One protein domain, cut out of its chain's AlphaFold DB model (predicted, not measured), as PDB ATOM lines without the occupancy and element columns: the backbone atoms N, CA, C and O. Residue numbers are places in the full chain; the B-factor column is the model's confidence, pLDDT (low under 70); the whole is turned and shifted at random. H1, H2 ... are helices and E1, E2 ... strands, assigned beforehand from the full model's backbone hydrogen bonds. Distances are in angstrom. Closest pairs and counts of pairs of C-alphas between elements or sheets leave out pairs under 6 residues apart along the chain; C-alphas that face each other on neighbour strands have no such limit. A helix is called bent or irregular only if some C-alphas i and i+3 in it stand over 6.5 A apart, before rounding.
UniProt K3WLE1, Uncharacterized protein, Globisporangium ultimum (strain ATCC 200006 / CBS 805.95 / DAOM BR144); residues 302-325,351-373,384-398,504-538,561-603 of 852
ATOM      1  N   HIS A 302      -2.574   3.800 -13.174       83.06
ATOM      2  CA  HIS A 302      -3.641   3.164 -12.383       83.06
ATOM      3  C   HIS A 302      -4.922   4.004 -12.266       83.06
ATOM      4  O   HIS A 302      -5.983   3.448 -11.980       83.06
ATOM      5  N   LEU A 303      -4.825   5.319 -12.460       89.44
ATOM      6  CA  LEU A 303      -5.918   6.288 -12.377       89.44
ATOM      7  C   LEU A 303      -5.810   7.281 -13.537       89.44
ATOM      8  O   LEU A 303      -4.714   7.562 -14.022       89.44
ATOM      9  N   CYS A 304      -6.948   7.821 -13.965       88.25
ATOM     10  CA  CYS A 304      -7.036   8.860 -14.988       88.25
ATOM     11  C   CYS A 304      -7.786  10.070 -14.429       88.25
ATOM     12  O   CYS A 304      -8.848   9.893 -13.840       88.25
ATOM     13  N   ARG A 305      -7.259  11.280 -14.645       90.56
ATOM     14  CA  ARG A 305      -7.865  12.563 -14.249       90.56
ATOM     15  C   ARG A 305      -8.313  13.312 -15.506       90.56
ATOM     16  O   ARG A 305      -7.490  13.569 -16.379       90.56
ATOM     17  N   PHE A 306      -9.592  13.658 -15.599       89.69
ATOM     18  CA  PHE A 306     -10.152  14.511 -16.651       89.69
ATOM     19  C   PHE A 306     -10.401  15.906 -16.093       89.69
ATOM     20  O   PHE A 306     -11.147  16.038 -15.129       89.69
ATOM     21  N   LYS A 307      -9.821  16.937 -16.710       88.31
ATOM     22  CA  LYS A 307     -10.145  18.335 -16.404       88.31
ATOM     23  C   LYS A 307     -11.343  18.757 -17.258       88.31
ATOM     24  O   LYS A 307     -11.240  18.817 -18.481       88.31
ATOM     25  N   LEU A 308     -12.475  19.039 -16.627       88.69
ATOM     26  CA  LEU A 308     -13.655  19.620 -17.261       88.69
ATOM     27  C   LEU A 308     -13.742  21.091 -16.845       88.69
ATOM     28  O   LEU A 308     -13.782  21.404 -15.657       88.69
ATOM     29  N   ARG A 309     -13.744  22.003 -17.815       85.25
ATOM     30  CA  ARG A 309     -13.763  23.455 -17.585       85.25
ATOM     31  C   ARG A 309     -14.841  24.094 -18.448       85.25
ATOM     32  O   ARG A 309     -15.056  23.653 -19.578       85.25
ATOM     33  N   GLY A 310     -15.504  25.122 -17.926       77.62
ATOM     34  CA  GLY A 310     -16.487  25.898 -18.678       77.62
ATOM     35  C   GLY A 310     -17.826  26.063 -17.970       77.62
ATOM     36  O   GLY A 310     -18.135  25.402 -16.988       77.62
ATOM     37  N   ASN A 311     -18.669  26.920 -18.535       75.94
ATOM     38  CA  ASN A 311     -19.993  27.254 -18.005       75.94
ATOM     39  C   ASN A 311     -21.006  26.093 -18.024       75.94
ATOM     40  O   ASN A 311     -21.911  26.078 -17.202       75.94
ATOM     41  N   ILE A 312     -20.872  25.141 -18.953       78.44
ATOM     42  CA  ILE A 312     -21.749  23.954 -19.052       78.44
ATOM     43  C   ILE A 312     -21.179  22.788 -18.213       78.44
ATOM     44  O   ILE A 312     -21.782  21.723 -18.128       78.44
ATOM     45  N   ALA A 313     -20.014  22.954 -17.571       83.31
ATOM     46  CA  ALA A 313     -19.369  21.874 -16.824       83.31
ATOM     47  C   ALA A 313     -20.263  21.332 -15.696       83.31
ATOM     48  O   ALA A 313     -20.381  20.117 -15.549       83.31
ATOM     49  N   ASP A 314     -20.942  22.218 -14.966       83.75
ATOM     50  CA  ASP A 314     -21.860  21.849 -13.881       83.75
ATOM     51  C   ASP A 314     -23.050  21.027 -14.404       83.75
ATOM     52  O   ASP A 314     -23.409  19.991 -13.840       83.75
ATOM     53  N   GLU A 315     -23.627  21.437 -15.537       83.25
ATOM     54  CA  GLU A 315     -24.733  20.717 -16.172       83.25
ATOM     55  C   GLU A 315     -24.296  19.319 -16.631       83.25
ATOM     56  O   GLU A 315     -24.994  18.337 -16.383       83.25
ATOM     57  N   LEU A 316     -23.112  19.203 -17.238       83.19
ATOM     58  CA  LEU A 316     -22.569  17.925 -17.703       83.19
ATOM     59  C   LEU A 316     -22.313  16.948 -16.550       83.19
ATOM     60  O   LEU A 316     -22.644  15.766 -16.661       83.19
ATOM     61  N   VAL A 317     -21.749  17.423 -15.435       85.19
ATOM     62  CA  VAL A 317     -21.539  16.585 -14.242       85.19
ATOM     63  C   VAL A 317     -22.882  16.165 -13.641       85.19
ATOM     64  O   VAL A 317     -23.045  14.996 -13.291       85.19
ATOM     65  N   SER A 318     -23.869  17.067 -13.601       82.12
ATOM     66  CA  SER A 318     -25.233  16.758 -13.150       82.12
ATOM     67  C   SER A 318     -25.912  15.685 -14.016       82.12
ATOM     68  O   SER A 318     -26.502  14.738 -13.487       82.12
ATOM     69  N   GLN A 319     -25.758  15.767 -15.343       79.50
ATOM     70  CA  GLN A 319     -26.271  14.769 -16.289       79.50
ATOM     71  C   GLN A 319     -25.632  13.391 -16.080       79.50
ATOM     72  O   GLN A 319     -26.338  12.385 -16.105       79.50
ATOM     73  N   ILE A 320     -24.317  13.333 -15.835       82.12
ATOM     74  CA  ILE A 320     -23.626  12.070 -15.531       82.12
ATOM     75  C   ILE A 320     -24.139  11.495 -14.211       82.12
ATOM     76  O   ILE A 320     -24.456  10.313 -14.146       82.12
ATOM     77  N   CYS A 321     -24.264  12.325 -13.176       75.00
ATOM     78  CA  CYS A 321     -24.683  11.885 -11.847       75.00
ATOM     79  C   CYS A 321     -26.157  11.432 -11.797       75.00
ATOM     80  O   CYS A 321     -26.520  10.628 -10.932       75.00
ATOM     81  N   GLY A 322     -26.986  11.859 -12.758       63.69
ATOM     82  CA  GLY A 322     -28.386  11.446 -12.899       63.69
ATOM     83  C   GLY A 322     -29.309  12.085 -11.860       63.69
ATOM     84  O   GLY A 322     -30.210  11.426 -11.353       63.69
ATOM     85  N   ALA A 323     -29.080  13.361 -11.532       48.88
ATOM     86  CA  ALA A 323     -29.695  14.080 -10.409       48.88
ATOM     87  C   ALA A 323     -31.233  14.268 -10.460       48.88
ATOM     88  O   ALA A 323     -31.784  14.933  -9.587       48.88
ATOM     89  N   LYS A 324     -31.941  13.723 -11.461       41.34
ATOM     90  CA  LYS A 324     -33.392  13.925 -11.660       41.34
ATOM     91  C   LYS A 324     -34.258  12.672 -11.490       41.34
ATOM     92  O   LYS A 324     -35.477  12.793 -11.492       41.34
ATOM     93  N   GLU A 325     -33.670  11.493 -11.311       40.00
ATOM     94  CA  GLU A 325     -34.437  10.273 -11.034       40.00
ATOM     95  C   GLU A 325     -34.433  10.009  -9.523       40.00
ATOM     96  O   GLU A 325     -33.369   9.877  -8.916       40.00
ATOM     97  N   THR A 351     -16.376   0.177   6.557       77.12
ATOM     98  CA  THR A 351     -16.879  -1.065   5.951       77.12
ATOM     99  C   THR A 351     -17.239  -0.849   4.480       77.12
ATOM    100  O   THR A 351     -17.733   0.212   4.089       77.12
ATOM    101  N   ASN A 352     -17.071  -1.883   3.644       73.19
ATOM    102  CA  ASN A 352     -17.379  -1.787   2.208       73.19
ATOM    103  C   ASN A 352     -18.837  -1.363   1.955       73.19
ATOM    104  O   ASN A 352     -19.113  -0.553   1.070       73.19
ATOM    105  N   SER A 353     -19.779  -1.889   2.748       74.44
ATOM    106  CA  SER A 353     -21.192  -1.516   2.627       74.44
ATOM    107  C   SER A 353     -21.441  -0.060   3.015       74.44
ATOM    108  O   SER A 353     -22.339   0.550   2.433       74.44
ATOM    109  N   PHE A 354     -20.703   0.484   3.985       78.25
ATOM    110  CA  PHE A 354     -20.842   1.877   4.392       78.25
ATOM    111  C   PHE A 354     -20.351   2.814   3.290       78.25
ATOM    112  O   PHE A 354     -21.111   3.669   2.847       78.25
ATOM    113  N   THR A 355     -19.142   2.597   2.759       78.44
ATOM    114  CA  THR A 355     -18.578   3.433   1.685       78.44
ATOM    115  C   THR A 355     -19.466   3.449   0.441       78.44
ATOM    116  O   THR A 355     -19.727   4.511  -0.117       78.44
ATOM    117  N   ALA A 356     -19.989   2.293   0.015       76.81
ATOM    118  CA  ALA A 356     -20.875   2.225  -1.147       76.81
ATOM    119  C   ALA A 356     -22.185   3.006  -0.938       76.81
ATOM    120  O   ALA A 356     -22.624   3.716  -1.845       76.81
ATOM    121  N   LYS A 357     -22.790   2.908   0.256       78.50
ATOM    122  CA  LYS A 357     -24.003   3.659   0.612       78.50
ATOM    123  C   LYS A 357     -23.713   5.156   0.688       78.50
ATOM    124  O   LYS A 357     -24.383   5.926   0.010       78.50
ATOM    125  N   GLN A 358     -22.666   5.553   1.409       79.44
ATOM    126  CA  GLN A 358     -22.268   6.950   1.588       79.44
ATOM    127  C   GLN A 358     -21.986   7.652   0.249       79.44
ATOM    128  O   GLN A 358     -22.492   8.749   0.009       79.44
ATOM    129  N   CYS A 359     -21.242   7.006  -0.658       79.75
ATOM    130  CA  CYS A 359     -20.976   7.545  -1.995       79.75
ATOM    131  C   CYS A 359     -22.217   7.577  -2.903       79.75
ATOM    132  O   CYS A 359     -22.274   8.383  -3.831       79.75
ATOM    133  N   GLY A 360     -23.177   6.671  -2.690       74.38
ATOM    134  CA  GLY A 360     -24.388   6.559  -3.502       74.38
ATOM    135  C   GLY A 360     -25.526   7.489  -3.070       74.38
ATOM    136  O   GLY A 360     -26.347   7.849  -3.910       74.38
ATOM    137  N   THR A 361     -25.584   7.886  -1.792       75.75
ATOM    138  CA  THR A 361     -26.684   8.690  -1.230       75.75
ATOM    139  C   THR A 361     -26.210  10.050  -0.716       75.75
ATOM    140  O   THR A 361     -26.470  11.067  -1.359       75.75
ATOM    141  N   SER A 362     -25.495  10.085   0.409       76.19
ATOM    142  CA  SER A 362     -25.133  11.317   1.121       76.19
ATOM    143  C   SER A 362     -24.174  12.191   0.302       76.19
ATOM    144  O   SER A 362     -24.486  13.345  -0.003       76.19
ATOM    145  N   ASN A 363     -23.066  11.627  -0.188       80.44
ATOM    146  CA  ASN A 363     -22.085  12.390  -0.970       80.44
ATOM    147  C   ASN A 363     -22.643  12.828  -2.333       80.44
ATOM    148  O   ASN A 363     -22.327  13.920  -2.806       80.44
ATOM    149  N   LEU A 364     -23.500  12.003  -2.948       77.31
ATOM    150  CA  LEU A 364     -24.203  12.351  -4.182       77.31
ATOM    151  C   LEU A 364     -25.185  13.512  -3.947       77.31
ATOM    152  O   LEU A 364     -25.211  14.450  -4.738       77.31
ATOM    153  N   SER A 365     -25.943  13.490  -2.846       75.44
ATOM    154  CA  SER A 365     -26.848  14.580  -2.452       75.44
ATOM    155  C   SER A 365     -26.089  15.890  -2.231       75.44
ATOM    156  O   SER A 365     -26.482  16.932  -2.756       75.44
ATOM    157  N   VAL A 366     -24.947  15.843  -1.536       79.12
ATOM    158  CA  VAL A 366     -24.088  17.019  -1.325       79.12
ATOM    159  C   VAL A 366     -23.511  17.543  -2.641       79.12
ATOM    160  O   VAL A 366     -23.541  18.754  -2.874       79.12
ATOM    161  N   LEU A 367     -23.067  16.659  -3.542       80.31
ATOM    162  CA  LEU A 367     -22.628  17.057  -4.880       80.31
ATOM    163  C   LEU A 367     -23.771  17.739  -5.652       80.31
ATOM    164  O   LEU A 367     -23.582  18.839  -6.166       80.31
ATOM    165  N   CYS A 368     -24.968  17.153  -5.681       77.38
ATOM    166  CA  CYS A 368     -26.137  17.731  -6.349       77.38
ATOM    167  C   CYS A 368     -26.524  19.104  -5.773       77.38
ATOM    168  O   CYS A 368     -26.781  20.038  -6.535       77.38
ATOM    169  N   LYS A 369     -26.486  19.272  -4.443       76.44
ATOM    170  CA  LYS A 369     -26.683  20.575  -3.785       76.44
ATOM    171  C   LYS A 369     -25.617  21.592  -4.215       76.44
ATOM    172  O   LYS A 369     -25.945  22.752  -4.449       76.44
ATOM    173  N   SER A 370     -24.357  21.171  -4.363       74.69
ATOM    174  CA  SER A 370     -23.260  22.041  -4.824       74.69
ATOM    175  C   SER A 370     -23.380  22.452  -6.301       74.69
ATOM    176  O   SER A 370     -22.929  23.535  -6.673       74.69
ATOM    177  N   LEU A 371     -24.015  21.613  -7.127       72.69
ATOM    178  CA  LEU A 371     -24.286  21.877  -8.544       72.69
ATOM    179  C   LEU A 371     -25.483  22.826  -8.743       72.69
ATOM    180  O   LEU A 371     -25.533  23.537  -9.741       72.69
ATOM    181  N   GLY A 372     -26.443  22.850  -7.808       59.75
ATOM    182  CA  GLY A 372     -27.655  23.682  -7.887       59.75
ATOM    183  C   GLY A 372     -27.514  25.118  -7.359       59.75
ATOM    184  O   GLY A 372     -28.360  25.961  -7.655       59.75
ATOM    185  N   LYS A 373     -26.465  25.428  -6.588       58.19
ATOM    186  CA  LYS A 373     -26.226  26.785  -6.068       58.19
ATOM    187  C   LYS A 373     -25.597  27.670  -7.150       58.19
ATOM    188  O   LYS A 373     -24.399  27.578  -7.409       58.19
ATOM    189  N   ALA A 384     -10.543  30.321  -2.688       52.38
ATOM    190  CA  ALA A 384     -11.040  29.264  -3.554       52.38
ATOM    191  C   ALA A 384     -10.542  27.879  -3.099       52.38
ATOM    192  O   ALA A 384      -9.584  27.345  -3.656       52.38
ATOM    193  N   THR A 385     -11.169  27.282  -2.084       63.84
ATOM    194  CA  THR A 385     -10.828  25.918  -1.674       63.84
ATOM    195  C   THR A 385     -11.395  24.913  -2.672       63.84
ATOM    196  O   THR A 385     -12.474  25.094  -3.252       63.84
ATOM    197  N   SER A 386     -10.599  23.884  -2.958       76.94
ATOM    198  CA  SER A 386     -10.938  22.843  -3.922       76.94
ATOM    199  C   SER A 386     -11.560  21.667  -3.178       76.94
ATOM    200  O   SER A 386     -10.855  20.919  -2.506       76.94
ATOM    201  N   THR A 387     -12.882  21.526  -3.265       82.00
ATOM    202  CA  THR A 387     -13.644  20.529  -2.501       82.00
ATOM    203  C   THR A 387     -13.715  19.189  -3.228       82.00
ATOM    204  O   THR A 387     -13.971  19.131  -4.435       82.00
ATOM    205  N   ILE A 388     -13.521  18.095  -2.492       86.50
ATOM    206  CA  ILE A 388     -13.528  16.723  -3.007       86.50
ATOM    207  C   ILE A 388     -14.866  16.050  -2.679       86.50
ATOM    208  O   ILE A 388     -15.284  15.977  -1.527       86.50
ATOM    209  N   HIS A 389     -15.512  15.482  -3.697       85.25
ATOM    210  CA  HIS A 389     -16.726  14.680  -3.578       85.25
ATOM    211  C   HIS A 389     -16.479  13.269  -4.111       85.25
ATOM    212  O   HIS A 389     -15.913  13.083  -5.189       85.25
ATOM    213  N   THR A 390     -16.925  12.249  -3.381       84.56
ATOM    214  CA  THR A 390     -16.762  10.845  -3.782       84.56
ATOM    215  C   THR A 390     -18.119  10.234  -4.076       84.56
ATOM    216  O   THR A 390     -18.992  10.193  -3.212       84.56
ATOM    217  N   VAL A 391     -18.323   9.801  -5.318       85.69
ATOM    218  CA  VAL A 391     -19.655   9.461  -5.820       85.69
ATOM    219  C   VAL A 391     -19.631   8.143  -6.577       85.69
ATOM    220  O   VAL A 391     -18.686   7.824  -7.301       85.69
ATOM    221  N   VAL A 392     -20.700   7.371  -6.403       84.81
ATOM    222  CA  VAL A 392     -20.973   6.176  -7.197       84.81
ATOM    223  C   VAL A 392     -22.157   6.445  -8.111       84.81
ATOM    224  O   VAL A 392     -23.236   6.823  -7.662       84.81
ATOM    225  N   VAL A 393     -21.937   6.258  -9.407       82.44
ATOM    226  CA  VAL A 393     -22.897   6.537 -10.478       82.44
ATOM    227  C   VAL A 393     -23.090   5.258 -11.297       82.44
ATOM    228  O   VAL A 393     -22.139   4.494 -11.434       82.44
ATOM    229  N   PRO A 394     -24.277   4.973 -11.856       79.00
ATOM    230  CA  PRO A 394     -24.415   3.897 -12.837       79.00
ATOM    231  C   PRO A 394     -23.514   4.133 -14.059       79.00
ATOM    232  O   PRO A 394     -23.128   5.261 -14.366       79.00
ATOM    233  N   ASP A 395     -23.182   3.068 -14.787       79.31
ATOM    234  CA  ASP A 395     -22.422   3.201 -16.029       79.31
ATOM    235  C   ASP A 395     -23.155   4.152 -17.001       79.31
ATOM    236  O   ASP A 395     -24.302   3.889 -17.377       79.31
ATOM    237  N   PRO A 396     -22.525   5.241 -17.476       75.25
ATOM    238  CA  PRO A 396     -23.181   6.184 -18.380       75.25
ATOM    239  C   PRO A 396     -23.505   5.563 -19.751       75.25
ATOM    240  O   PRO A 396     -24.192   6.171 -20.564       75.25
ATOM    241  N   ARG A 397     -23.034   4.338 -20.037       74.50
ATOM    242  CA  ARG A 397     -23.454   3.558 -21.209       74.50
ATOM    243  C   ARG A 397     -24.812   2.905 -21.025       74.50
ATOM    244  O   ARG A 397     -25.394   2.526 -22.037       74.50
ATOM    245  N   THR A 398     -25.306   2.694 -19.805       66.81
ATOM    246  CA  THR A 398     -26.593   2.017 -19.584       66.81
ATOM    247  C   THR A 398     -27.782   2.960 -19.562       66.81
ATOM    248  O   THR A 398     -28.891   2.499 -19.821       66.81
ATOM    249  N   ILE A 504     -18.564  12.565   4.370       73.62
ATOM    250  CA  ILE A 504     -17.248  11.933   4.493       73.62
ATOM    251  C   ILE A 504     -16.753  11.504   3.096       73.62
ATOM    252  O   ILE A 504     -17.394  10.650   2.465       73.62
ATOM    253  N   PRO A 505     -15.603  12.010   2.602       75.56
ATOM    254  CA  PRO A 505     -15.086  11.736   1.255       75.56
ATOM    255  C   PRO A 505     -14.413  10.350   1.119       75.56
ATOM    256  O   PRO A 505     -13.360  10.195   0.498       75.56
ATOM    257  N   CYS A 506     -15.005   9.297   1.690       80.25
ATOM    258  CA  CYS A 506     -14.497   7.924   1.578       80.25
ATOM    259  C   CYS A 506     -14.640   7.386   0.136       80.25
ATOM    260  O   CYS A 506     -15.593   7.719  -0.562       80.25
ATOM    261  N   SER A 507     -13.691   6.580  -0.363       84.31
ATOM    262  CA  SER A 507     -13.737   6.053  -1.742       84.31
ATOM    263  C   SER A 507     -12.966   4.746  -1.913       84.31
ATOM    264  O   SER A 507     -11.837   4.611  -1.446       84.31
ATOM    265  N   PHE A 508     -13.516   3.815  -2.700       83.69
ATOM    266  CA  PHE A 508     -12.820   2.581  -3.092       83.69
ATOM    267  C   PHE A 508     -11.611   2.814  -3.999       83.69
ATOM    268  O   PHE A 508     -10.778   1.918  -4.148       83.69
ATOM    269  N   LEU A 509     -11.496   3.995  -4.615       86.44
ATOM    270  CA  LEU A 509     -10.375   4.304  -5.496       86.44
ATOM    271  C   LEU A 509      -9.044   4.362  -4.741       86.44
ATOM    272  O   LEU A 509      -8.017   4.176  -5.385       86.44
ATOM    273  N   TRP A 510      -9.038   4.542  -3.415       85.31
ATOM    274  CA  TRP A 510      -7.819   4.560  -2.600       85.31
ATOM    275  C   TRP A 510      -7.114   3.192  -2.541       85.31
ATOM    276  O   TRP A 510      -5.894   3.117  -2.711       85.31
ATOM    277  N   SER A 511      -7.868   2.092  -2.436       84.88
ATOM    278  CA  SER A 511      -7.330   0.721  -2.341       84.88
ATOM    279  C   SER A 511      -6.984   0.110  -3.701       84.88
ATOM    280  O   SER A 511      -7.778   0.128  -4.644       84.88
ATOM    281  N   VAL A 512      -5.811  -0.519  -3.801       82.50
ATOM    282  CA  VAL A 512      -5.367  -1.224  -5.011       82.50
ATOM    283  C   VAL A 512      -6.242  -2.449  -5.266       82.50
ATOM    284  O   VAL A 512      -6.660  -2.679  -6.405       82.50
ATOM    285  N   SER A 513      -6.542  -3.223  -4.221       83.12
ATOM    286  CA  SER A 513      -7.334  -4.452  -4.337       83.12
ATOM    287  C   SER A 513      -8.735  -4.152  -4.858       83.12
ATOM    288  O   SER A 513      -9.212  -4.818  -5.780       83.12
ATOM    289  N   LYS A 514      -9.360  -3.086  -4.344       82.62
ATOM    290  CA  LYS A 514     -10.683  -2.632  -4.786       82.62
ATOM    291  C   LYS A 514     -10.652  -2.122  -6.224       82.62
ATOM    292  O   LYS A 514     -11.499  -2.523  -7.019       82.62
ATOM    293  N   ARG A 515      -9.635  -1.345  -6.622       85.56
ATOM    294  CA  ARG A 515      -9.457  -0.932  -8.030       85.56
ATOM    295  C   ARG A 515      -9.356  -2.130  -8.982       85.56
ATOM    296  O   ARG A 515      -9.966  -2.116 -10.053       85.56
ATOM    297  N   LEU A 516      -8.621  -3.177  -8.604       84.69
ATOM    298  CA  LEU A 516      -8.504  -4.400  -9.407       84.69
ATOM    299  C   LEU A 516      -9.824  -5.177  -9.483       84.69
ATOM    300  O   LEU A 516     -10.152  -5.701 -10.548       84.69
ATOM    301  N   GLN A 517     -10.588  -5.237  -8.389       83.25
ATOM    302  CA  GLN A 517     -11.930  -5.829  -8.378       83.25
ATOM    303  C   GLN A 517     -12.869  -5.072  -9.331       83.25
ATOM    304  O   GLN A 517     -13.436  -5.684 -10.234       83.25
ATOM    305  N   LEU A 518     -12.930  -3.741  -9.226       83.50
ATOM    306  CA  LEU A 518     -13.730  -2.892 -10.116       83.50
ATOM    307  C   LEU A 518     -13.314  -3.031 -11.588       83.50
ATOM    308  O   LEU A 518     -14.159  -3.117 -12.477       83.50
ATOM    309  N   SER A 519     -12.011  -3.127 -11.864       84.62
ATOM    310  CA  SER A 519     -11.508  -3.335 -13.226       84.62
ATOM    311  C   SER A 519     -11.932  -4.688 -13.815       84.62
ATOM    312  O   SER A 519     -12.194  -4.773 -15.014       84.62
ATOM    313  N   ARG A 520     -12.057  -5.739 -12.990       84.12
ATOM    314  CA  ARG A 520     -12.552  -7.059 -13.428       84.12
ATOM    315  C   ARG A 520     -14.046  -7.060 -13.740       84.12
ATOM    316  O   ARG A 520     -14.469  -7.827 -14.599       84.12
ATOM    317  N   MET A 521     -14.817  -6.210 -13.067       82.50
ATOM    318  CA  MET A 521     -16.255  -6.054 -13.301       82.50
ATOM    319  C   MET A 521     -16.580  -5.254 -14.569       82.50
ATOM    320  O   MET A 521     -17.719  -5.264 -15.031       82.50
ATOM    321  N   PHE A 522     -15.602  -4.558 -15.155       83.69
ATOM    322  CA  PHE A 522     -15.825  -3.727 -16.331       83.69
ATOM    323  C   PHE A 522     -16.207  -4.549 -17.574       83.69
ATOM    324  O   PHE A 522     -15.437  -5.377 -18.073       83.69
ATOM    325  N   GLU A 523     -17.369  -4.244 -18.153       83.94
ATOM    326  CA  GLU A 523     -17.822  -4.846 -19.406       83.94
ATOM    327  C   GLU A 523     -17.376  -4.044 -20.639       83.94
ATOM    328  O   GLU A 523     -17.443  -2.814 -20.682       83.94
ATOM    329  N   LYS A 524     -16.946  -4.751 -21.694       83.44
ATOM    330  CA  LYS A 524     -16.554  -4.145 -22.980       83.44
ATOM    331  C   LYS A 524     -17.779  -3.679 -23.781       83.44
ATOM    332  O   LYS A 524     -18.789  -4.377 -23.807       83.44
ATOM    333  N   ASP A 525     -17.629  -2.592 -24.546       79.94
ATOM    334  CA  ASP A 525     -18.709  -1.942 -25.321       79.94
ATOM    335  C   ASP A 525     -19.556  -2.908 -26.173       79.94
ATOM    336  O   ASP A 525     -20.781  -2.831 -26.167       79.94
ATOM    337  N   HIS A 526     -18.937  -3.859 -26.883       81.19
ATOM    338  CA  HIS A 526     -19.680  -4.805 -27.730       81.19
ATOM    339  C   HIS A 526     -20.606  -5.736 -26.931       81.19
ATOM    340  O   HIS A 526     -21.671  -6.098 -27.425       81.19
ATOM    341  N   LYS A 527     -20.230  -6.109 -25.697       85.12
ATOM    342  CA  LYS A 527     -21.068  -6.946 -24.827       85.12
ATOM    343  C   LYS A 527     -22.272  -6.160 -24.326       85.12
ATOM    344  O   LYS A 527     -23.387  -6.661 -24.411       85.12
ATOM    345  N   VAL A 528     -22.052  -4.916 -23.897       81.44
ATOM    346  CA  VAL A 528     -23.122  -3.998 -23.474       81.44
ATOM    347  C   VAL A 528     -24.112  -3.773 -24.622       81.44
ATOM    348  O   VAL A 528     -25.316  -3.929 -24.441       81.44
ATOM    349  N   ASN A 529     -23.616  -3.505 -25.833       80.88
ATOM    350  CA  ASN A 529     -24.468  -3.328 -27.013       80.88
ATOM    351  C   ASN A 529     -25.243  -4.603 -27.381       80.88
ATOM    352  O   ASN A 529     -26.412  -4.517 -27.752       80.88
ATOM    353  N   SER A 530     -24.632  -5.782 -27.241       82.62
ATOM    354  CA  SER A 530     -25.319  -7.063 -27.449       82.62
ATOM    355  C   SER A 530     -26.435  -7.287 -26.427       82.62
ATOM    356  O   SER A 530     -27.520  -7.714 -26.812       82.62
ATOM    357  N   LYS A 531     -26.204  -6.973 -25.143       81.69
ATOM    358  CA  LYS A 531     -27.235  -7.053 -24.095       81.69
ATOM    359  C   LYS A 531     -28.399  -6.105 -24.387       81.69
ATOM    360  O   LYS A 531     -29.549  -6.525 -24.336       81.69
ATOM    361  N   LYS A 532     -28.111  -4.859 -24.786       76.88
ATOM    362  CA  LYS A 532     -29.137  -3.894 -25.227       76.88
ATOM    363  C   LYS A 532     -29.956  -4.422 -26.405       76.88
ATOM    364  O   LYS A 532     -31.177  -4.304 -26.411       76.88
ATOM    365  N   TYR A 533     -29.293  -5.022 -27.394       77.25
ATOM    366  CA  TYR A 533     -29.963  -5.620 -28.547       77.25
ATOM    367  C   TYR A 533     -30.874  -6.789 -28.148       77.25
ATOM    368  O   TYR A 533     -32.016  -6.850 -28.595       77.25
ATOM    369  N   GLN A 534     -30.401  -7.680 -27.274       80.75
ATOM    370  CA  GLN A 534     -31.190  -8.802 -26.760       80.75
ATOM    371  C   GLN A 534     -32.392  -8.326 -25.940       80.75
ATOM    372  O   GLN A 534     -33.498  -8.809 -26.165       80.75
ATOM    373  N   ALA A 535     -32.211  -7.335 -25.061       75.19
ATOM    374  CA  ALA A 535     -33.305  -6.722 -24.311       75.19
ATOM    375  C   ALA A 535     -34.354  -6.099 -25.250       75.19
ATOM    376  O   ALA A 535     -35.555  -6.285 -25.055       75.19
ATOM    377  N   ARG A 536     -33.911  -5.429 -26.327       71.19
ATOM    378  CA  ARG A 536     -34.805  -4.907 -27.373       71.19
ATOM    379  C   ARG A 536     -35.578  -6.027 -28.072       71.19
ATOM    380  O   ARG A 536     -36.785  -5.903 -28.242       71.19
ATOM    381  N   GLN A 537     -34.910  -7.112 -28.468       74.56
ATOM    382  CA  GLN A 537     -35.573  -8.253 -29.106       74.56
ATOM    383  C   GLN A 537     -36.589  -8.927 -28.179       74.56
ATOM    384  O   GLN A 537     -37.694  -9.228 -28.622       74.56
ATOM    385  N   ALA A 538     -36.245  -9.113 -26.903       75.38
ATOM    386  CA  ALA A 538     -37.145  -9.681 -25.905       75.38
ATOM    387  C   ALA A 538     -38.403  -8.817 -25.728       75.38
ATOM    388  O   ALA A 538     -39.509  -9.350 -25.711       75.38
ATOM    389  N   ASN A 561     -21.240  -0.402 -11.499       79.50
ATOM    390  CA  ASN A 561     -21.220   0.966 -11.008       79.50
ATOM    391  C   ASN A 561     -19.887   1.656 -11.348       79.50
ATOM    392  O   ASN A 561     -18.797   1.099 -11.188       79.50
ATOM    393  N   LEU A 562     -19.983   2.901 -11.802       83.75
ATOM    394  CA  LEU A 562     -18.876   3.813 -12.029       83.75
ATOM    395  C   LEU A 562     -18.540   4.547 -10.719       83.75
ATOM    396  O   LEU A 562     -19.314   5.361 -10.220       83.75
ATOM    397  N   HIS A 563     -17.351   4.278 -10.181       86.19
ATOM    398  CA  HIS A 563     -16.799   5.001  -9.034       86.19
ATOM    399  C   HIS A 563     -16.040   6.244  -9.511       86.19
ATOM    400  O   HIS A 563     -15.109   6.128 -10.314       86.19
ATOM    401  N   LEU A 564     -16.425   7.414  -9.002       88.00
ATOM    402  CA  LEU A 564     -15.896   8.726  -9.374       88.00
ATOM    403  C   LEU A 564     -15.377   9.469  -8.139       88.00
ATOM    404  O   LEU A 564     -16.065   9.565  -7.122       88.00
ATOM    405  N   LEU A 565     -14.179  10.043  -8.249       90.19
ATOM    406  CA  LEU A 565     -13.748  11.141  -7.381       90.19
ATOM    407  C   LEU A 565     -13.910  12.436  -8.184       90.19
ATOM    408  O   LEU A 565     -13.355  12.553  -9.275       90.19
ATOM    409  N   VAL A 566     -14.685  13.379  -7.671       90.62
ATOM    410  CA  VAL A 566     -15.039  14.627  -8.348       90.62
ATOM    411  C   VAL A 566     -14.498  15.779  -7.518       90.62
ATOM    412  O   VAL A 566     -14.900  15.949  -6.373       90.62
ATOM    413  N   ILE A 567     -13.578  16.558  -8.078       90.56
ATOM    414  CA  ILE A 567     -12.938  17.669  -7.371       90.56
ATOM    415  C   ILE A 567     -13.376  18.983  -8.003       90.56
ATOM    416  O   ILE A 567     -13.223  19.168  -9.211       90.56
ATOM    417  N   ARG A 568     -13.925  19.897  -7.206       87.44
ATOM    418  CA  ARG A 568     -14.300  21.227  -7.683       87.44
ATOM    419  C   ARG A 568     -13.060  22.105  -7.778       87.44
ATOM    420  O   ARG A 568     -12.332  22.258  -6.805       87.44
ATOM    421  N   LYS A 569     -12.859  22.728  -8.935       84.62
ATOM    422  CA  LYS A 569     -11.789  23.694  -9.186       84.62
ATOM    423  C   LYS A 569     -12.408  25.069  -9.381       84.62
ATOM    424  O   LYS A 569     -13.013  25.351 -10.417       84.62
ATOM    425  N   ASN A 570     -12.279  25.898  -8.352       76.56
ATOM    426  CA  ASN A 570     -12.748  27.274  -8.365       76.56
ATOM    427  C   ASN A 570     -11.633  28.165  -8.924       76.56
ATOM    428  O   ASN A 570     -10.575  28.308  -8.317       76.56
ATOM    429  N   GLU A 571     -11.870  28.729 -10.104       74.56
ATOM    430  CA  GLU A 571     -10.966  29.671 -10.752       74.56
ATOM    431  C   GLU A 571     -11.419  31.112 -10.484       74.56
ATOM    432  O   GLU A 571     -12.620  31.347 -10.314       74.56
ATOM    433  N   PRO A 572     -10.512  32.110 -10.511       65.00
ATOM    434  CA  PRO A 572     -10.874  33.517 -10.300       65.00
ATOM    435  C   PRO A 572     -11.891  34.025 -11.335       65.00
ATOM    436  O   PRO A 572     -12.600  35.001 -11.102       65.00
ATOM    437  N   PHE A 573     -11.994  33.347 -12.481       66.94
ATOM    438  CA  PHE A 573     -13.035  33.586 -13.469       66.94
ATOM    439  C   PHE A 573     -14.098  32.477 -13.397       66.94
ATOM    440  O   PHE A 573     -13.802  31.345 -13.781       66.94
ATOM    441  N   PRO A 574     -15.367  32.784 -13.052       62.09
ATOM    442  CA  PRO A 574     -16.431  31.779 -12.925       62.09
ATOM    443  C   PRO A 574     -16.665  30.944 -14.191       62.09
ATOM    444  O   PRO A 574     -17.051  29.784 -14.122       62.09
ATOM    445  N   LYS A 575     -16.399  31.524 -15.368       65.50
ATOM    446  CA  LYS A 575     -16.522  30.841 -16.668       65.50
ATOM    447  C   LYS A 575     -15.404  29.827 -16.934       65.50
ATOM    448  O   LYS A 575     -15.537  29.033 -17.859       65.50
ATOM    449  N   ALA A 576     -14.312  29.903 -16.181       68.81
ATOM    450  CA  ALA A 576     -13.175  28.999 -16.259       68.81
ATOM    451  C   ALA A 576     -13.152  27.982 -15.115       68.81
ATOM    452  O   ALA A 576     -12.395  27.023 -15.195       68.81
ATOM    453  N   SER A 577     -13.988  28.153 -14.089       80.44
ATOM    454  CA  SER A 577     -14.199  27.136 -13.062       80.44
ATOM    455  C   SER A 577     -14.734  25.838 -13.671       80.44
ATOM    456  O   SER A 577     -15.300  25.809 -14.771       80.44
ATOM    457  N   GLY A 578     -14.532  24.736 -12.957       85.56
ATOM    458  CA  GLY A 578     -15.056  23.446 -13.374       85.56
ATOM    459  C   GLY A 578     -14.679  22.322 -12.423       85.56
ATOM    460  O   GLY A 578     -14.521  22.531 -11.223       85.56
ATOM    461  N   TRP A 579     -14.533  21.121 -12.974       89.44
ATOM    462  CA  TRP A 579     -14.411  19.885 -12.212       89.44
ATOM    463  C   TRP A 579     -13.265  19.026 -12.719       89.44
ATOM    464  O   TRP A 579     -13.071  18.894 -13.924       89.44
ATOM    465  N   ASP A 580     -12.540  18.394 -11.807       91.81
ATOM    466  CA  ASP A 580     -11.605  17.328 -12.135       91.81
ATOM    467  C   ASP A 580     -12.233  15.982 -11.772       91.81
ATOM    468  O   ASP A 580     -12.591  15.738 -10.620       91.81
ATOM    469  N   LEU A 581     -12.380  15.104 -12.761       91.94
ATOM    470  CA  LEU A 581     -12.987  13.783 -12.603       91.94
ATOM    471  C   LEU A 581     -11.884  12.724 -12.594       91.94
ATOM    472  O   LEU A 581     -11.218  12.518 -13.611       91.94
ATOM    473  N   ILE A 582     -11.688  12.037 -11.471       92.44
ATOM    474  CA  ILE A 582     -10.753  10.914 -11.366       92.44
ATOM    475  C   ILE A 582     -11.521   9.598 -11.467       92.44
ATOM    476  O   ILE A 582     -12.458   9.331 -10.713       92.44
ATOM    477  N   VAL A 583     -11.087   8.766 -12.414       91.06
ATOM    478  CA  VAL A 583     -11.683   7.470 -12.751       91.06
ATOM    479  C   VAL A 583     -10.631   6.393 -12.955       91.06
ATOM    480  O   VAL A 583      -9.444   6.660 -13.159       91.06
ATOM    481  N   LEU A 584     -11.088   5.142 -12.973       89.38
ATOM    482  CA  LEU A 584     -10.281   4.025 -13.443       89.38
ATOM    483  C   LEU A 584     -10.023   4.119 -14.961       89.38
ATOM    484  O   LEU A 584     -10.943   4.449 -15.718       89.38
ATOM    485  N   PRO A 585      -8.827   3.727 -15.438       86.94
ATOM    486  CA  PRO A 585      -8.471   3.772 -16.857       86.94
ATOM    487  C   PRO A 585      -9.429   3.009 -17.779       86.94
ATOM    488  O   PRO A 585      -9.640   3.412 -18.920       86.94
ATOM    489  N   CYS A 586     -10.052   1.929 -17.297       84.50
ATOM    490  CA  CYS A 586     -11.022   1.161 -18.082       84.50
ATOM    491  C   CYS A 586     -12.278   1.970 -18.450       84.50
ATOM    492  O   CYS A 586     -12.821   1.779 -19.535       84.50
ATOM    493  N   PHE A 587     -12.700   2.908 -17.597       84.62
ATOM    494  CA  PHE A 587     -13.861   3.768 -17.834       84.62
ATOM    495  C   PHE A 587     -13.512   5.085 -18.543       84.62
ATOM    496  O   PHE A 587     -14.418   5.791 -18.982       84.62
ATOM    497  N   ALA A 588     -12.227   5.411 -18.718       86.25
ATOM    498  CA  ALA A 588     -11.787   6.687 -19.284       86.25
ATOM    499  C   ALA A 588     -12.351   6.942 -20.696       86.25
ATOM    500  O   ALA A 588     -12.905   8.005 -20.969       86.25
ATOM    501  N   ALA A 589     -12.282   5.947 -21.587       83.88
ATOM    502  CA  ALA A 589     -12.818   6.072 -22.944       83.88
ATOM    503  C   ALA A 589     -14.349   6.218 -22.962       83.88
ATOM    504  O   ALA A 589     -14.898   6.917 -23.811       83.88
ATOM    505  N   THR A 590     -15.031   5.558 -22.027       84.31
ATOM    506  CA  THR A 590     -16.482   5.644 -21.867       84.31
ATOM    507  C   THR A 590     -16.896   7.044 -21.428       84.31
ATOM    508  O   THR A 590     -17.717   7.664 -22.099       84.31
ATOM    509  N   LEU A 591     -16.274   7.556 -20.364       86.00
ATOM    510  CA  LEU A 591     -16.536   8.891 -19.834       86.00
ATOM    511  C   LEU A 591     -16.231   9.983 -20.873       86.00
ATOM    512  O   LEU A 591     -16.991  10.935 -21.035       86.00
ATOM    513  N   LEU A 592     -15.146   9.825 -21.635       83.56
ATOM    514  CA  LEU A 592     -14.809  10.759 -22.706       83.56
ATOM    515  C   LEU A 592     -15.891  10.783 -23.797       83.56
ATOM    516  O   LEU A 592     -16.325  11.857 -24.205       83.56
ATOM    517  N   LYS A 593     -16.362   9.614 -24.255       80.88
ATOM    518  CA  LYS A 593     -17.442   9.535 -25.256       80.88
ATOM    519  C   LYS A 593     -18.727  10.184 -24.745       80.88
ATOM    520  O   LYS A 593     -19.376  10.894 -25.507       80.88
ATOM    521  N   THR A 594     -19.087   9.954 -23.483       83.50
ATOM    522  CA  THR A 594     -20.325  10.493 -22.904       83.50
ATOM    523  C   THR A 594     -20.271  12.012 -22.811       83.50
ATOM    524  O   THR A 594     -21.225  12.669 -23.213       83.50
ATOM    525  N   LEU A 595     -19.132  12.576 -22.397       81.44
ATOM    526  CA  LEU A 595     -18.911  14.025 -22.376       81.44
ATOM    527  C   LEU A 595     -18.959  14.632 -23.788       81.44
ATOM    528  O   LEU A 595     -19.637  15.634 -24.008       81.44
ATOM    529  N   VAL A 596     -18.294  14.008 -24.766       78.88
ATOM    530  CA  VAL A 596     -18.286  14.490 -26.159       78.88
ATOM    531  C   VAL A 596     -19.685  14.443 -26.780       78.88
ATOM    532  O   VAL A 596     -20.089  15.386 -27.460       78.88
ATOM    533  N   PHE A 597     -20.458  13.383 -26.534       75.44
ATOM    534  CA  PHE A 597     -21.838  13.286 -27.021       75.44
ATOM    535  C   PHE A 597     -22.789  14.265 -26.332       75.44
ATOM    536  O   PHE A 597     -23.712  14.755 -26.982       75.44
ATOM    537  N   ALA A 598     -22.528  14.613 -25.072       73.75
ATOM    538  CA  ALA A 598     -23.235  15.682 -24.374       73.75
ATOM    539  C   ALA A 598     -22.851  17.094 -24.876       73.75
ATOM    540  O   ALA A 598     -23.533  18.068 -24.571       73.75
ATOM    541  N   GLY A 599     -21.818  17.212 -25.720       68.56
ATOM    542  CA  GLY A 599     -21.425  18.458 -26.384       68.56
ATOM    543  C   GLY A 599     -20.138  19.093 -25.859       68.56
ATOM    544  O   GLY A 599     -19.829  20.215 -26.256       68.56
ATOM    545  N   ALA A 600     -19.380  18.402 -25.003       75.50
ATOM    546  CA  ALA A 600     -18.065  18.865 -24.575       75.50
ATOM    547  C   ALA A 600     -17.047  18.814 -25.729       75.50
ATOM    548  O   ALA A 600     -17.029  17.874 -26.530       75.50
ATOM    549  N   PHE A 601     -16.159  19.807 -25.781       72.25
ATOM    550  CA  PHE A 601     -15.012  19.811 -26.684       72.25
ATOM    551  C   PHE A 601     -13.782  19.231 -25.990       72.25
ATOM    552  O   PHE A 601     -13.549  19.475 -24.808       72.25
ATOM    553  N   VAL A 602     -12.991  18.465 -26.740       79.00
ATOM    554  CA  VAL A 602     -11.711  17.932 -26.263       79.00
ATOM    555  C   VAL A 602     -10.614  18.935 -26.595       79.00
ATOM    556  O   VAL A 602     -10.548  19.424 -27.722       79.00
ATOM    557  N   VAL A 603      -9.780  19.224 -25.603       75.38
ATOM    558  CA  VAL A 603      -8.724  20.239 -25.631       75.38
ATOM    559  C   VAL A 603      -7.365  19.532 -25.560       75.38
ATOM    560  O   VAL A 603      -7.249  18.506 -24.884       75.38
TER     561      VAL A 603
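AT A GLANCE: This is residues 302 to 325, 351 to 373, 384 to 398, 504 to 538 and 561 to 603 of the 852 residues of an uncharacterized protein of Globisporangium ultimum (strain ATCC 200006 / CBS 805.95 / DAOM BR144) (UniProt K3WLE1). A strongly twisted sheet of four strands has the helices H1, H3 and H6 covering one of its faces, while H2 stands up over the edge strand E2 on the opposite face. H4 lies beyond the end of the sheet where E1 begins and E4 ends, and from there H5 runs outward as an arm, of which residues 533 to 538 stick out. The printed part has 140 residues, with six named helices and four named strands in the order E1 H1 H2 H3 E2 H4 H5 E3 E4 H6; the sheet's order is E1, E4, E3, E2, antiparallel throughout, and the class is mixed, helices and strands. The whole is compact, with a radius of gyration of the C-alphas of 15.5 A and spans of 50 by 37 by 30 A.

IN THESE COORDINATES: In the sheet, E1 is residues 304 to 309, with C-alpha 304 at (-7.036, 8.860, -14.988). E4 is residues 578 to 583, E3 residues 562 to 569, the longest strand at 21.3 A, and E2 residues 388 to 393. Of the helices on the sheet, H1 is residues 313 to 321, H2 residues 352 to 360, H3 residues 362 to 372 and H6 residues 585 to 598, which is 20.4 A long and ends with C-alpha 598 at (-23.235, 15.682, -24.374). H6 is irregular: C-alphas 586 and 589 are 7.1 A apart. H4 is residues 512 to 521, and H5 is residues 525 to 538, 20.0 A long, ending with C-alpha 538 at (-37.145, -9.681, -25.905).

HOW THE PARTS SIT: The edge strand E1 is antiparallel to E4 at 164 degrees, with N 306 and O 581 within hydrogen-bond range at 2.8 A. E4 and E3 form a hairpin at 150 degrees, with N 567 and O 580 at 2.8 A. E3 and the other edge strand, E2, are antiparallel at 150 degrees, with N 391 and O 564 at 2.9 A. H1, H3 and H6 make two layers with the sheet, helices over one face of it. H1 lies over E4 and E3 at a height over the sheet of 8.8 A and runs along the strands, at 24 degrees to E4 on the local plane. H3 lies over E3 and E2 at a height of 9.0 A and runs across the strands, at 72 degrees to E2 on the local plane. H6 lies over E4 at a height of 9.1 A and runs along the strands, at 21 degrees to E4 on the local plane. H1 and H3 touch, the closest C-alphas being those of Asp 314 and Leu 371 at 5.9 A, and run opposite ways at a shallow tilt of 34 degrees, only just short of steep. H1 and H6 are close but not clearly touching, with the C-alphas of Leu 316 and Ala 598 closest at 7.1 A. H2 is on the opposite face, over E2, and stands up from the sheet by 70 degrees; the closest C-alphas of the two are those of Cys 359 and Val 391, 4.5 A apart. H2 and H3 meet only through their link. H4 is not on the sheet, only just, with 4 pairs of C-alphas within 10 A; it is close to H6 but not clearly touching, the closest C-alphas being those of Ser 519 and Cys 586 at 6.6 A. H5 is not on the sheet and touches no helix. In H1, H2, H3, H4 and H5 every O i to N i+4 pair is within hydrogen-bond range; in H6, 8 of 10 are.

THE WHOLE: The two C-alphas farthest apart, those of Ala 538 and Pro 572, are 52.9 A apart. Four cuts leave out residues 326 to 350, 374 to 383, 399 to 503 and 539 to 560, with C-alpha gaps of 26.9, 15.6, 27.7 and 24.3 A. Of the links that are printed whole, none is long. The mean pLDDT of the printed part is 79.3, and 15 residues are under 70, among them 322 to 325 and 572 to 576.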